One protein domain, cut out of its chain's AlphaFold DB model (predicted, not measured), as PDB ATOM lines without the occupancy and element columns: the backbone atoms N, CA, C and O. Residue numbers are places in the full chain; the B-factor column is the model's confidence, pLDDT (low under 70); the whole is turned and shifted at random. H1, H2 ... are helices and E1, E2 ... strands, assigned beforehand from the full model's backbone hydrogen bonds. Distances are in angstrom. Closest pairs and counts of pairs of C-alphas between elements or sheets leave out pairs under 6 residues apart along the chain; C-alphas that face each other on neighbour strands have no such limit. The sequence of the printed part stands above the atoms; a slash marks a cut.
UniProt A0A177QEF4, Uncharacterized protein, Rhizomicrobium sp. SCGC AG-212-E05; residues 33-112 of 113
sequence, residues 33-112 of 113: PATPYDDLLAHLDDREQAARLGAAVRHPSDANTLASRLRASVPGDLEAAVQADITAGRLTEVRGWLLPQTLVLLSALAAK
ATOM      1  N   PRO A  33     -14.193  98.313  73.266       78.50
ATOM      2  CA  PRO A  33     -15.036  97.347  73.959       78.50
ATOM      3  C   PRO A  33     -14.498  97.132  75.375       78.50
ATOM      4  O   PRO A  33     -13.286  97.111  75.578       78.50
ATOM      5  N   ALA A  34     -15.400  96.984  76.345       84.88
ATOM      6  CA  ALA A  34     -15.005  96.750  77.728       84.88
ATOM      7  C   ALA A  34     -14.194  95.453  77.830       84.88
ATOM      8  O   ALA A  34     -14.609  94.410  77.312       84.88
ATOM      9  N   THR A  35     -13.055  95.516  78.513       86.75
ATOM     10  CA  THR A  35     -12.177  94.365  78.731       86.75
ATOM     11  C   THR A  35     -11.964  94.120  80.225       86.75
ATOM     12  O   THR A  35     -11.974  95.061  81.020       86.75
ATOM     13  N   PRO A  36     -11.670  92.877  80.648       89.12
ATOM     14  CA  PRO A  36     -11.276  92.582  82.031       89.12
ATOM     15  C   PRO A  36      -9.945  93.225  82.465       89.12
ATOM     16  O   PRO A  36      -9.470  92.961  83.573       89.12
ATOM     17  N   TYR A  37      -9.304  93.985  81.575       90.75
ATOM     18  CA  TYR A  37      -7.998  94.608  81.751       90.75
ATOM     19  C   TYR A  37      -8.076  96.136  81.704       90.75
ATOM     20  O   TYR A  37      -7.039  96.795  81.667       90.75
ATOM     21  N   ASP A  38      -9.284  96.713  81.669       88.25
ATOM     22  CA  ASP A  38      -9.471  98.160  81.558       88.25
ATOM     23  C   ASP A  38      -8.840  98.933  82.720       88.25
ATOM     24  O   ASP A  38      -8.429 100.071  82.518       88.25
ATOM     25  N   ASP A  39      -8.686  98.305  83.889       89.31
ATOM     26  CA  ASP A  39      -7.921  98.833  85.021       89.31
ATOM     27  C   ASP A  39      -6.461  99.114  84.641       89.31
ATOM     28  O   ASP A  39      -5.933 100.182  84.929       89.31
ATOM     29  N   LEU A  40      -5.826  98.182  83.930       89.25
ATOM     30  CA  LEU A  40      -4.444  98.312  83.476       89.25
ATOM     31  C   LEU A  40      -4.338  99.209  82.239       89.25
ATOM     32  O   LEU A  40      -3.446 100.049  82.139       89.25
ATOM     33  N   LEU A  41      -5.258  99.049  81.287       89.38
ATOM     34  CA  LEU A  41      -5.249  99.793  80.027       89.38
ATOM     35  C   LEU A  41      -5.680 101.257  80.193       89.38
ATOM     36  O   LEU A  41      -5.476 102.053  79.279       89.38
ATOM     37  N   ALA A  42      -6.279 101.631  81.326       88.44
ATOM     38  CA  ALA A  42      -6.558 103.024  81.676       88.44
ATOM     39  C   ALA A  42      -5.285 103.845  81.930       88.44
ATOM     40  O   ALA A  42      -5.332 105.065  81.828       88.44
ATOM     41  N   HIS A  43      -4.145 103.201  82.202       86.12
ATOM     42  CA  HIS A  43      -2.861 103.894  82.339       86.12
ATOM     43  C   HIS A  43      -2.218 104.281  80.995       86.12
ATOM     44  O   HIS A  43      -1.144 104.876  80.978       86.12
ATOM     45  N   LEU A  44      -2.829 103.905  79.867       85.62
ATOM     46  CA  LEU A  44      -2.342 104.235  78.532       85.62
ATOM     47  C   LEU A  44      -3.108 105.430  77.969       85.62
ATOM     48  O   LEU A  44      -4.306 105.321  77.709       85.62
ATOM     49  N   ASP A  45      -2.388 106.511  77.669       84.44
ATOM     50  CA  ASP A  45      -2.953 107.669  76.965       84.44
ATOM     51  C   ASP A  45      -3.463 107.290  75.561       84.44
ATOM     52  O   ASP A  45      -4.497 107.778  75.107       84.44
ATOM     53  N   ASP A  46      -2.759 106.380  74.870       85.75
ATOM     54  CA  ASP A  46      -3.156 105.847  73.563       85.75
ATOM     55  C   ASP A  46      -2.992 104.319  73.511       85.75
ATOM     56  O   ASP A  46      -1.910 103.778  73.249       85.75
ATOM     57  N   ARG A  47      -4.108 103.612  73.735       87.06
ATOM     58  CA  ARG A  47      -4.174 102.143  73.678       87.06
ATOM     59  C   ARG A  47      -3.801 101.578  72.303       87.06
ATOM     60  O   ARG A  47      -3.225 100.497  72.241       87.06
ATOM     61  N   GLU A  48      -4.076 102.285  71.205       86.25
ATOM     62  CA  GLU A  48      -3.792 101.780  69.857       86.25
ATOM     63  C   GLU A  48      -2.291 101.826  69.554       86.25
ATOM     64  O   GLU A  48      -1.728 100.866  69.024       86.25
ATOM     65  N   GLN A  49      -1.615 102.918  69.917       86.00
ATOM     66  CA  GLN A  49      -0.162 103.006  69.747       86.00
ATOM     67  C   GLN A  49       0.564 102.004  70.646       86.00
ATOM     68  O   GLN A  49       1.505 101.342  70.197       86.00
ATOM     69  N   ALA A  50       0.078 101.819  71.875       88.69
ATOM     70  CA  ALA A  50       0.575 100.783  72.769       88.69
ATOM     71  C   ALA A  50       0.371  99.376  72.184       88.69
ATOM     72  O   ALA A  50       1.303  98.575  72.196       88.69
ATOM     73  N   ALA A  51      -0.790  99.086  71.590       89.19
ATOM     74  CA  ALA A  51      -1.049  97.811  70.923       89.19
ATOM     75  C   ALA A  51      -0.113  97.581  69.723       89.19
ATOM     76  O   ALA A  51       0.429  96.489  69.551       89.19
ATOM     77  N   ARG A  52       0.156  98.612  68.910       88.00
ATOM     78  CA  ARG A  52       1.113  98.528  67.789       88.00
ATOM     79  C   ARG A  52       2.538  98.252  68.268       88.00
ATOM     80  O   ARG A  52       3.256  97.474  67.638       88.00
ATOM     81  N   LEU A  53       2.945  98.872  69.375       88.00
ATOM     82  CA  LEU A  53       4.229  98.599  70.017       88.00
ATOM     83  C   LEU A  53       4.265  97.174  70.583       88.00
ATOM     84  O   LEU A  53       5.212  96.435  70.327       88.00
ATOM     85  N   GLY A  54       3.207  96.758  71.275       88.38
ATOM     86  CA  GLY A  54       3.052  95.422  71.843       88.38
ATOM     87  C   GLY A  54       3.053  94.309  70.806       88.38
ATOM     88  O   GLY A  54       3.640  93.264  71.046       88.38
ATOM     89  N   ALA A  55       2.493  94.545  69.619       88.88
ATOM     90  CA  ALA A  55       2.556  93.601  68.507       88.88
ATOM     91  C   ALA A  55       3.999  93.365  68.020       88.88
ATOM     92  O   ALA A  55       4.315  92.293  67.499       88.88
ATOM     93  N   ALA A  56       4.893  94.343  68.207       87.56
ATOM     94  CA  ALA A  56       6.317  94.175  67.937       87.56
ATOM     95  C   ALA A  56       7.051  93.416  69.055       87.56
ATOM     96  O   ALA A  56       8.108  92.828  68.812       87.56
ATOM     97  N   VAL A  57       6.489  93.391  70.264       85.00
ATOM     98  CA  VAL A  57       6.977  92.590  71.384       85.00
ATOM     99  C   VAL A  57       6.442  91.170  71.210       85.00
ATOM    100  O   VAL A  57       5.302  90.866  71.555       85.00
ATOM    101  N   ARG A  58       7.262  90.246  70.695       76.88
ATOM    102  CA  ARG A  58       6.911  88.814  70.695       76.88
ATOM    103  C   ARG A  58       6.912  88.271  72.129       76.88
ATOM    104  O   ARG A  58       7.871  87.635  72.551       76.88
ATOM    105  N   HIS A  59       5.841  88.520  72.882       80.75
ATOM    106  CA  HIS A  59       5.672  87.992  74.232       80.75
ATOM    107  C   HIS A  59       4.859  86.681  74.198       80.75
ATOM    108  O   HIS A  59       3.704  86.696  73.752       80.75
ATOM    109  N   PRO A  60       5.423  85.548  74.667       81.50
ATOM    110  CA  PRO A  60       4.789  84.231  74.547       81.50
ATOM    111  C   PRO A  60       3.569  84.057  75.462       81.50
ATOM    112  O   PRO A  60       2.686  83.265  75.158       81.50
ATOM    113  N   SER A  61       3.504  84.798  76.570       89.19
ATOM    114  CA  SER A  61       2.393  84.731  77.526       89.19
ATOM    115  C   SER A  61       1.067  85.242  76.953       89.19
ATOM    116  O   SER A  61       1.042  86.146  76.113       89.19
ATOM    117  N   ASP A  62      -0.039  84.683  77.440       91.31
ATOM    118  CA  ASP A  62      -1.394  85.153  77.147       91.31
ATOM    119  C   ASP A  62      -1.749  86.444  77.917       91.31
ATOM    120  O   ASP A  62      -1.006  86.899  78.794       91.31
ATOM    121  N   ALA A  63      -2.885  87.058  77.570       90.81
ATOM    122  CA  ALA A  63      -3.331  88.319  78.168       90.81
ATOM    123  C   ALA A  63      -3.564  88.206  79.687       90.81
ATOM    124  O   ALA A  63      -3.163  89.090  80.441       90.81
ATOM    125  N   ASN A  64      -4.129  87.091  80.163       92.56
ATOM    126  CA  ASN A  64      -4.395  86.870  81.590       92.56
ATOM    127  C   ASN A  64      -3.114  86.774  82.424       92.56
ATOM    128  O   ASN A  64      -3.035  87.351  83.512       92.56
ATOM    129  N   THR A  65      -2.097  86.080  81.914       93.19
ATOM    130  CA  THR A  65      -0.791  85.980  82.572       93.19
ATOM    131  C   THR A  65      -0.098  87.340  82.611       93.19
ATOM    132  O   THR A  65       0.454  87.720  83.645       93.19
ATOM    133  N   LEU A  66      -0.156  88.099  81.510       92.56
ATOM    134  CA  LEU A  66       0.393  89.456  81.446       92.56
ATOM    135  C   LEU A  66      -0.296  90.389  82.444       92.56
ATOM    136  O   LEU A  66       0.389  91.055  83.218       92.56
ATOM    137  N   ALA A  67      -1.629  90.387  82.481       92.81
ATOM    138  CA  ALA A  67      -2.408  91.207  83.401       92.81
ATOM    139  C   ALA A  67      -2.129  90.850  84.869       92.81
ATOM    140  O   ALA A  67      -1.917  91.734  85.694       92.81
ATOM    141  N   SER A  68      -2.061  89.557  85.198       92.38
ATOM    142  CA  SER A  68      -1.754  89.102  86.562       92.38
ATOM    143  C   SER A  68      -0.362  89.548  87.006       92.38
ATOM    144  O   SER A  68      -0.180  90.015  88.130       92.38
ATOM    145  N   ARG A  69       0.622  89.460  86.102       90.81
ATOM    146  CA  ARG A  69       1.982  89.939  86.354       90.81
ATOM    147  C   ARG A  69       2.024  91.454  86.535       90.81
ATOM    148  O   ARG A  69       2.676  91.915  87.464       90.81
ATOM    149  N   LEU A  70       1.320  92.201  85.685       91.38
ATOM    150  CA  LEU A  70       1.232  93.659  85.765       91.38
ATOM    151  C   LEU A  70       0.590  94.119  87.073       91.38
ATOM    152  O   LEU A  70       1.139  94.996  87.725       91.38
ATOM    153  N   ARG A  71      -0.502  93.491  87.520       91.25
ATOM    154  CA  ARG A  71      -1.124  93.811  88.819       91.25
ATOM    155  C   ARG A  71      -0.196  93.528  90.001       91.25
ATOM    156  O   ARG A  71      -0.223  94.254  90.986       91.25
ATOM    157  N   ALA A  72       0.648  92.500  89.900       89.00
ATOM    158  CA  ALA A  72       1.652  92.212  90.921       89.00
ATOM    159  C   ALA A  72       2.824  93.212  90.904       89.00
ATOM    160  O   ALA A  72       3.401  93.487  91.954       89.00
ATOM    161  N   SER A  73       3.194  93.741  89.731       82.75
ATOM    162  CA  SER A  73       4.327  94.666  89.578       82.75
ATOM    163  C   SER A  73       3.955  96.144  89.682       82.75
ATOM    164  O   SER A  73       4.828  96.963  89.956       82.75
ATOM    165  N   VAL A  74       2.685  96.491  89.471       82.12
ATOM    166  CA  VAL A  74       2.152  97.858  89.510       82.12
ATOM    167  C   VAL A  74       1.105  97.949  90.627       82.12
ATOM    168  O   VAL A  74      -0.091  97.988  90.350       82.12
ATOM    169  N   PRO A  75       1.508  97.968  91.912       66.81
ATOM    170  CA  PRO A  75       0.565  97.993  93.033       66.81
ATOM    171  C   PRO A  75      -0.163  99.341  93.220       66.81
ATOM    172  O   PRO A  75      -0.807  99.547  94.246       66.81
ATOM    173  N   GLY A  76      -0.076 100.266  92.261       72.31
ATOM    174  CA  GLY A  76      -0.866 101.497  92.277       72.31
ATOM    175  C   GLY A  76      -0.390 102.542  91.278       72.31
ATOM    176  O   GLY A  76      -1.201 103.097  90.545       72.31
ATOM    177  N   ASP A  77       0.920 102.781  91.221       84.56
ATOM    178  CA  ASP A  77       1.493 103.820  90.368       84.56
ATOM    179  C   ASP A  77       2.398 103.231  89.281       84.56
ATOM    180  O   ASP A  77       3.388 102.542  89.560       84.56
ATOM    181  N   LEU A  78       2.037 103.513  88.028       87.31
ATOM    182  CA  LEU A  78       2.805 103.109  86.859       87.31
ATOM    183  C   LEU A  78       4.153 103.835  86.806       87.31
ATOM    184  O   LEU A  78       5.143 103.217  86.418       87.31
ATOM    185  N   GLU A  79       4.217 105.105  87.216       88.44
ATOM    186  CA  GLU A  79       5.461 105.881  87.200       88.44
ATOM    187  C   GLU A  79       6.489 105.257  88.148       88.44
ATOM    188  O   GLU A  79       7.614 104.957  87.739       88.44
ATOM    189  N   ALA A  80       6.080 104.948  89.382       88.19
ATOM    190  CA  ALA A  80       6.918 104.237  90.342       88.19
ATOM    191  C   ALA A  80       7.410 102.875  89.815       88.19
ATOM    192  O   ALA A  80       8.588 102.538  89.976       88.19
ATOM    193  N   ALA A  81       6.544 102.095  89.156       89.06
ATOM    194  CA  ALA A  81       6.922 100.802  88.579       89.06
ATOM    195  C   ALA A  81       7.943 100.952  87.435       89.06
ATOM    196  O   ALA A  81       8.940 100.227  87.380       89.06
ATOM    197  N   VAL A  82       7.746 101.944  86.563       91.06
ATOM    198  CA  VAL A  82       8.678 102.283  85.481       91.06
ATOM    199  C   VAL A  82      10.029 102.740  86.033       91.06
ATOM    200  O   VAL A  82      11.076 102.264  85.587       91.06
ATOM    201  N   GLN A  83      10.031 103.607  87.042       90.06
ATOM    202  CA  GLN A  83      11.260 104.087  87.668       90.06
ATOM    203  C   GLN A  83      12.022 102.957  88.374       90.06
ATOM    204  O   GLN A  83      13.259 102.912  88.338       90.06
ATOM    205  N   ALA A  84      11.301 102.013  88.984       88.81
ATOM    206  CA  ALA A  84      11.888 100.822  89.583       88.81
ATOM    207  C   ALA A  84      12.545  99.912  88.532       88.81
ATOM    208  O   ALA A  84      13.606  99.347  88.798       88.81
ATOM    209  N   ASP A  85      11.957  99.783  87.340       91.12
ATOM    210  CA  ASP A  85      12.566  99.043  86.230       91.12
ATOM    211  C   ASP A  85      13.849  99.702  85.730       91.12
ATOM    212  O   ASP A  85      14.852  99.011  85.553       91.12
ATOM    213  N   ILE A  86      13.845 101.026  85.560       92.06
ATOM    214  CA  ILE A  86      15.035 101.783  85.141       92.06
ATOM    215  C   ILE A  86      16.156 101.609  86.166       92.06
ATOM    216  O   ILE A  86      17.279 101.256  85.809       92.06
ATOM    217  N   THR A  87      15.838 101.793  87.448       93.75
ATOM    218  CA  THR A  87      16.810 101.695  88.548       93.75
ATOM    219  C   THR A  87      17.393 100.286  88.670       93.75
ATOM    220  O   THR A  87      18.575 100.122  88.958       93.75
ATOM    221  N   ALA A  88      16.584  99.258  88.412       92.38
ATOM    222  CA  ALA A  88      17.018  97.867  88.433       92.38
ATOM    223  C   ALA A  88      17.646  97.385  87.112       92.38
ATOM    224  O   ALA A  88      17.982  96.205  87.002       92.38
ATOM    225  N   GLY A  89      17.763  98.249  86.096       92.25
ATOM    226  CA  GLY A  89      18.279  97.883  84.775       92.25
ATOM    227  C   GLY A  89      17.391  96.902  83.999       92.25
ATOM    228  O   GLY A  89      17.865  96.243  83.075       92.25
ATOM    229  N   ARG A  90      16.104  96.782  84.350       93.25
ATOM    230  CA  ARG A  90      15.127  95.916  83.669       93.25
ATOM    231  C   ARG A  90      14.588  96.599  82.416       93.25
ATOM    232  O   ARG A  90      13.426  96.998  82.343       93.25
ATOM    233  N   LEU A  91      15.466  96.738  81.430       92.31
ATOM    234  CA  LEU A  91      15.168  97.327  80.131       92.31
ATOM    235  C   LEU A  91      15.121  96.238  79.059       92.31
ATOM    236  O   LEU A  91      15.857  95.257  79.110       92.31
ATOM    237  N   THR A  92      14.237  96.394  78.084       90.75
ATOM    238  CA  THR A  92      14.094  95.493  76.941       90.75
ATOM    239  C   THR A  92      14.122  96.311  75.663       90.75
ATOM    240  O   THR A  92      13.446  97.334  75.557       90.75
ATOM    241  N   GLU A  93      14.907  95.862  74.689       89.25
ATOM    242  CA  GLU A  93      14.948  96.497  73.380       89.25
ATOM    243  C   GLU A  93      13.748  96.058  72.533       89.25
ATOM    244  O   GLU A  93      13.506  94.868  72.326       89.25
ATOM    245  N   VAL A  94      12.995  97.028  72.020       87.19
ATOM    246  CA  VAL A  94      11.857  96.818  71.127       87.19
ATOM    247  C   VAL A  94      12.024  97.744  69.931       87.19
ATOM    248  O   VAL A  94      11.937  98.962  70.055       87.19
ATOM    249  N   ARG A  95      12.271  97.169  68.749       84.69
ATOM    250  CA  ARG A  95      12.470  97.920  67.491       84.69
ATOM    251  C   ARG A  95      13.530  99.037  67.590       84.69
ATOM    252  O   ARG A  95      13.325 100.113  67.033       84.69
ATOM    253  N   GLY A  96      14.638  98.792  68.292       86.81
ATOM    254  CA  GLY A  96      15.714  99.776  68.472       86.81
ATOM    255  C   GLY A  96      15.487 100.787  69.601       86.81
ATOM    256  O   GLY A  96      16.305 101.685  69.777       86.81
ATOM    257  N   TRP A  97      14.403 100.654  70.371       88.19
ATOM    258  CA  TRP A  97      14.129 101.472  71.555       88.19
ATOM    259  C   TRP A  97      14.334 100.652  72.822       88.19
ATOM    260  O   TRP A  97      13.805  99.550  72.928       88.19
ATOM    261  N   LEU A  98      15.054 101.195  73.805       91.06
ATOM    262  CA  LEU A  98      15.146 100.596  75.136       91.06
ATOM    263  C   LEU A  98      13.961 101.045  75.984       91.06
ATOM    264  O   LEU A  98      13.801 102.233  76.261       91.06
ATOM    265  N   LEU A  99      13.144 100.082  76.400       92.25
ATOM    266  CA  LEU A  99      11.932 100.324  77.169       92.25
ATOM    267  C   LEU A  99      11.980  99.598  78.519       92.25
ATOM    268  O   LEU A  99      12.399  98.440  78.573       92.25
ATOM    269  N   PRO A 100      11.505 100.234  79.599       93.75
ATOM    270  CA  PRO A 100      11.221  99.573  80.869       93.75
ATOM    271  C   PRO A 100      10.309  98.355  80.690       93.75
ATOM    272  O   PRO A 100       9.326  98.404  79.943       93.75
ATOM    273  N   GLN A 101      10.614  97.267  81.395       91.81
ATOM    274  CA  GLN A 101       9.887  96.001  81.282       91.81
ATOM    275  C   GLN A 101       8.374  96.152  81.512       91.81
ATOM    276  O   GLN A 101       7.581  95.526  80.809       91.81
ATOM    277  N   THR A 102       7.957  97.007  82.442       92.12
ATOM    278  CA  THR A 102       6.547  97.288  82.741       92.12
ATOM    279  C   THR A 102       5.819  97.870  81.530       92.12
ATOM    280  O   THR A 102       4.727  97.409  81.203       92.12
ATOM    281  N   LEU A 103       6.438  98.799  80.790       91.75
ATOM    282  CA  LEU A 103       5.845  99.356  79.565       91.75
ATOM    283  C   LEU A 103       5.759  98.317  78.448       91.75
ATOM    284  O   LEU A 103       4.790  98.298  77.687       91.75
ATOM    285  N   VAL A 104       6.748  97.428  78.364       92.88
ATOM    286  CA  VAL A 104       6.751  96.321  77.403       92.88
ATOM    287  C   VAL A 104       5.608  95.349  77.685       92.88
ATOM    288  O   VAL A 104       4.885  94.973  76.762       92.88
ATOM    289  N   LEU A 105       5.396  94.982  78.951       93.00
ATOM    290  CA  LEU A 105       4.288  94.119  79.367       93.00
ATOM    291  C   LEU A 105       2.928  94.786  79.134       93.00
ATOM    292  O   LEU A 105       2.020  94.137  78.619       93.00
ATOM    293  N   LEU A 106       2.798  96.073  79.465       92.56
ATOM    294  CA  LEU A 106       1.563  96.837  79.282       92.56
ATOM    295  C   LEU A 106       1.201  96.984  77.797       92.56
ATOM    296  O   LEU A 106       0.055  96.768  77.408       92.56
ATOM    297  N   SER A 107       2.193  97.257  76.950       91.94
ATOM    298  CA  SER A 107       2.014  97.316  75.495       91.94
ATOM    299  C   SER A 107       1.631  95.948  74.928       91.94
ATOM    300  O   SER A 107       0.703  95.838  74.127       91.94
ATOM    301  N   ALA A 108       2.301  94.878  75.371       93.38
ATOM    302  CA  ALA A 108       1.981  93.511  74.960       93.38
ATOM    303  C   ALA A 108       0.571  93.075  75.394       93.38
ATOM    304  O   ALA A 108      -0.068  92.306  74.676       93.38
ATOM    305  N   LEU A 109       0.082  93.562  76.541       92.62
ATOM    306  CA  LEU A 109      -1.295  93.351  76.985       92.62
ATOM    307  C   LEU A 109      -2.286  94.069  76.061       92.62
ATOM    308  O   LEU A 109      -3.219  93.429  75.588       92.62
ATOM    309  N   ALA A 110      -2.033  95.341  75.735       91.56
ATOM    310  CA  ALA A 110      -2.866  96.118  74.811       91.56
ATOM    311  C   ALA A 110      -2.960  95.492  73.407       91.56
ATOM    312  O   ALA A 110      -3.970  95.624  72.729       91.56
ATOM    313  N   ALA A 111      -1.922  94.781  72.959       90.81
ATOM    314  CA  ALA A 111      -1.934  94.074  71.676       90.81
ATOM    315  C   ALA A 111      -2.798  92.797  71.667       90.81
ATOM    316  O   ALA A 111      -3.048  92.240  70.597       90.81
ATOM    317  N   LYS A 112      -3.187  92.290  72.843       89.69
ATOM    318  CA  LYS A 112      -3.919  91.023  73.021       89.69
ATOM    319  C   LYS A 112      -5.342  91.217  73.560       89.69
ATOM    320  O   LYS A 112      -6.061  90.225  73.673       89.69
TER     321      LYS A 112
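Overview. This is residues 33 to 112 of the 113 residues of an uncharacterized protein of Rhizomicrobium sp. SCGC AG-212-E05 (UniProt A0A177QEF4). A small two-stranded hairpin, E1 and E2, stands at one end of a compact helical body, and from it the last helix, H5, runs through the middle of the domain. Round H5, H2 crosses it on one side, H3 runs beside it in the opposite sense, H4 packs near its first residues beside the hairpin, and the short H1 is near its last residues. The printed part has 80 residues, with five named helices and two named strands in the order H1, H2, H3, H4, E1, E2, H5; the sheet, E1 - E2, is antiparallel and the class is mostly helix. The whole is compact, with a radius of gyration of the C-alphas of 11.6 A and spans of 34 by 28 by 23 A.

Along the chain. E1 is residues 91 to 94 and 9.6 A long, beginning at C-alpha 91 at (15.168, 97.327, 80.131); E2 is residues 97 to 100 and 9.9 A long. H5, residues 101 to 110, is 14.3 A long and ends at C-alpha 110 at (-2.866, 96.118, 74.811). H4 is residues 78 to 87, 14.2 A. H3, the longest helix, is residues 63 to 73, 15.1 A. H2 is residues 47 to 56, 14.4 A. H1, residues 38 to 41, is 4.8 A long and begins at C-alpha 38 at (-9.471, 98.160, 81.558).

Arrangement. E1 and E2 form a hairpin, antiparallel at 140 degrees between directions; N 92 and O 99 are 2.8 A apart and N 99 and O 92 2.9 A, both within hydrogen-bond range. The closest C-alphas of E1 and H5 are those of Leu 91 and Gln 101, 5.6 A apart. H5 is the hub, touching four helices. H2 touches it, closest at the C-alphas of Gly 54 and Ala 108, 3.8 A, only just about perpendicular at 72 degrees. H3 touches it at the C-alphas of Ala 63 and Leu 109, 5.6 A, opposite ways at a shallow tilt of 34 degrees, only just short of steep. H4 touches it at the C-alphas of Val 82 and Thr 102, 6.1 A, opposite ways at a steep tilt of 42 degrees. H1 only just touches H5, with 3 pairs of C-alphas within 8 A, the closest Leu 41 and Ala 110 at 6.8 A. H2 and H4 are apart. In H3, H4 and H5 every O i to N i+4 pair is within hydrogen-bond range, in H2 5 of 6; H1 is too short for such a pair.

Size, cuts and confidence. The C-alphas of Pro 33 and Thr 87, the two farthest apart, are 35.3 A from each other. The printed part has no cut, and no link is long. The mean pLDDT of the printed part is 88.5, and residue 75 is under 70.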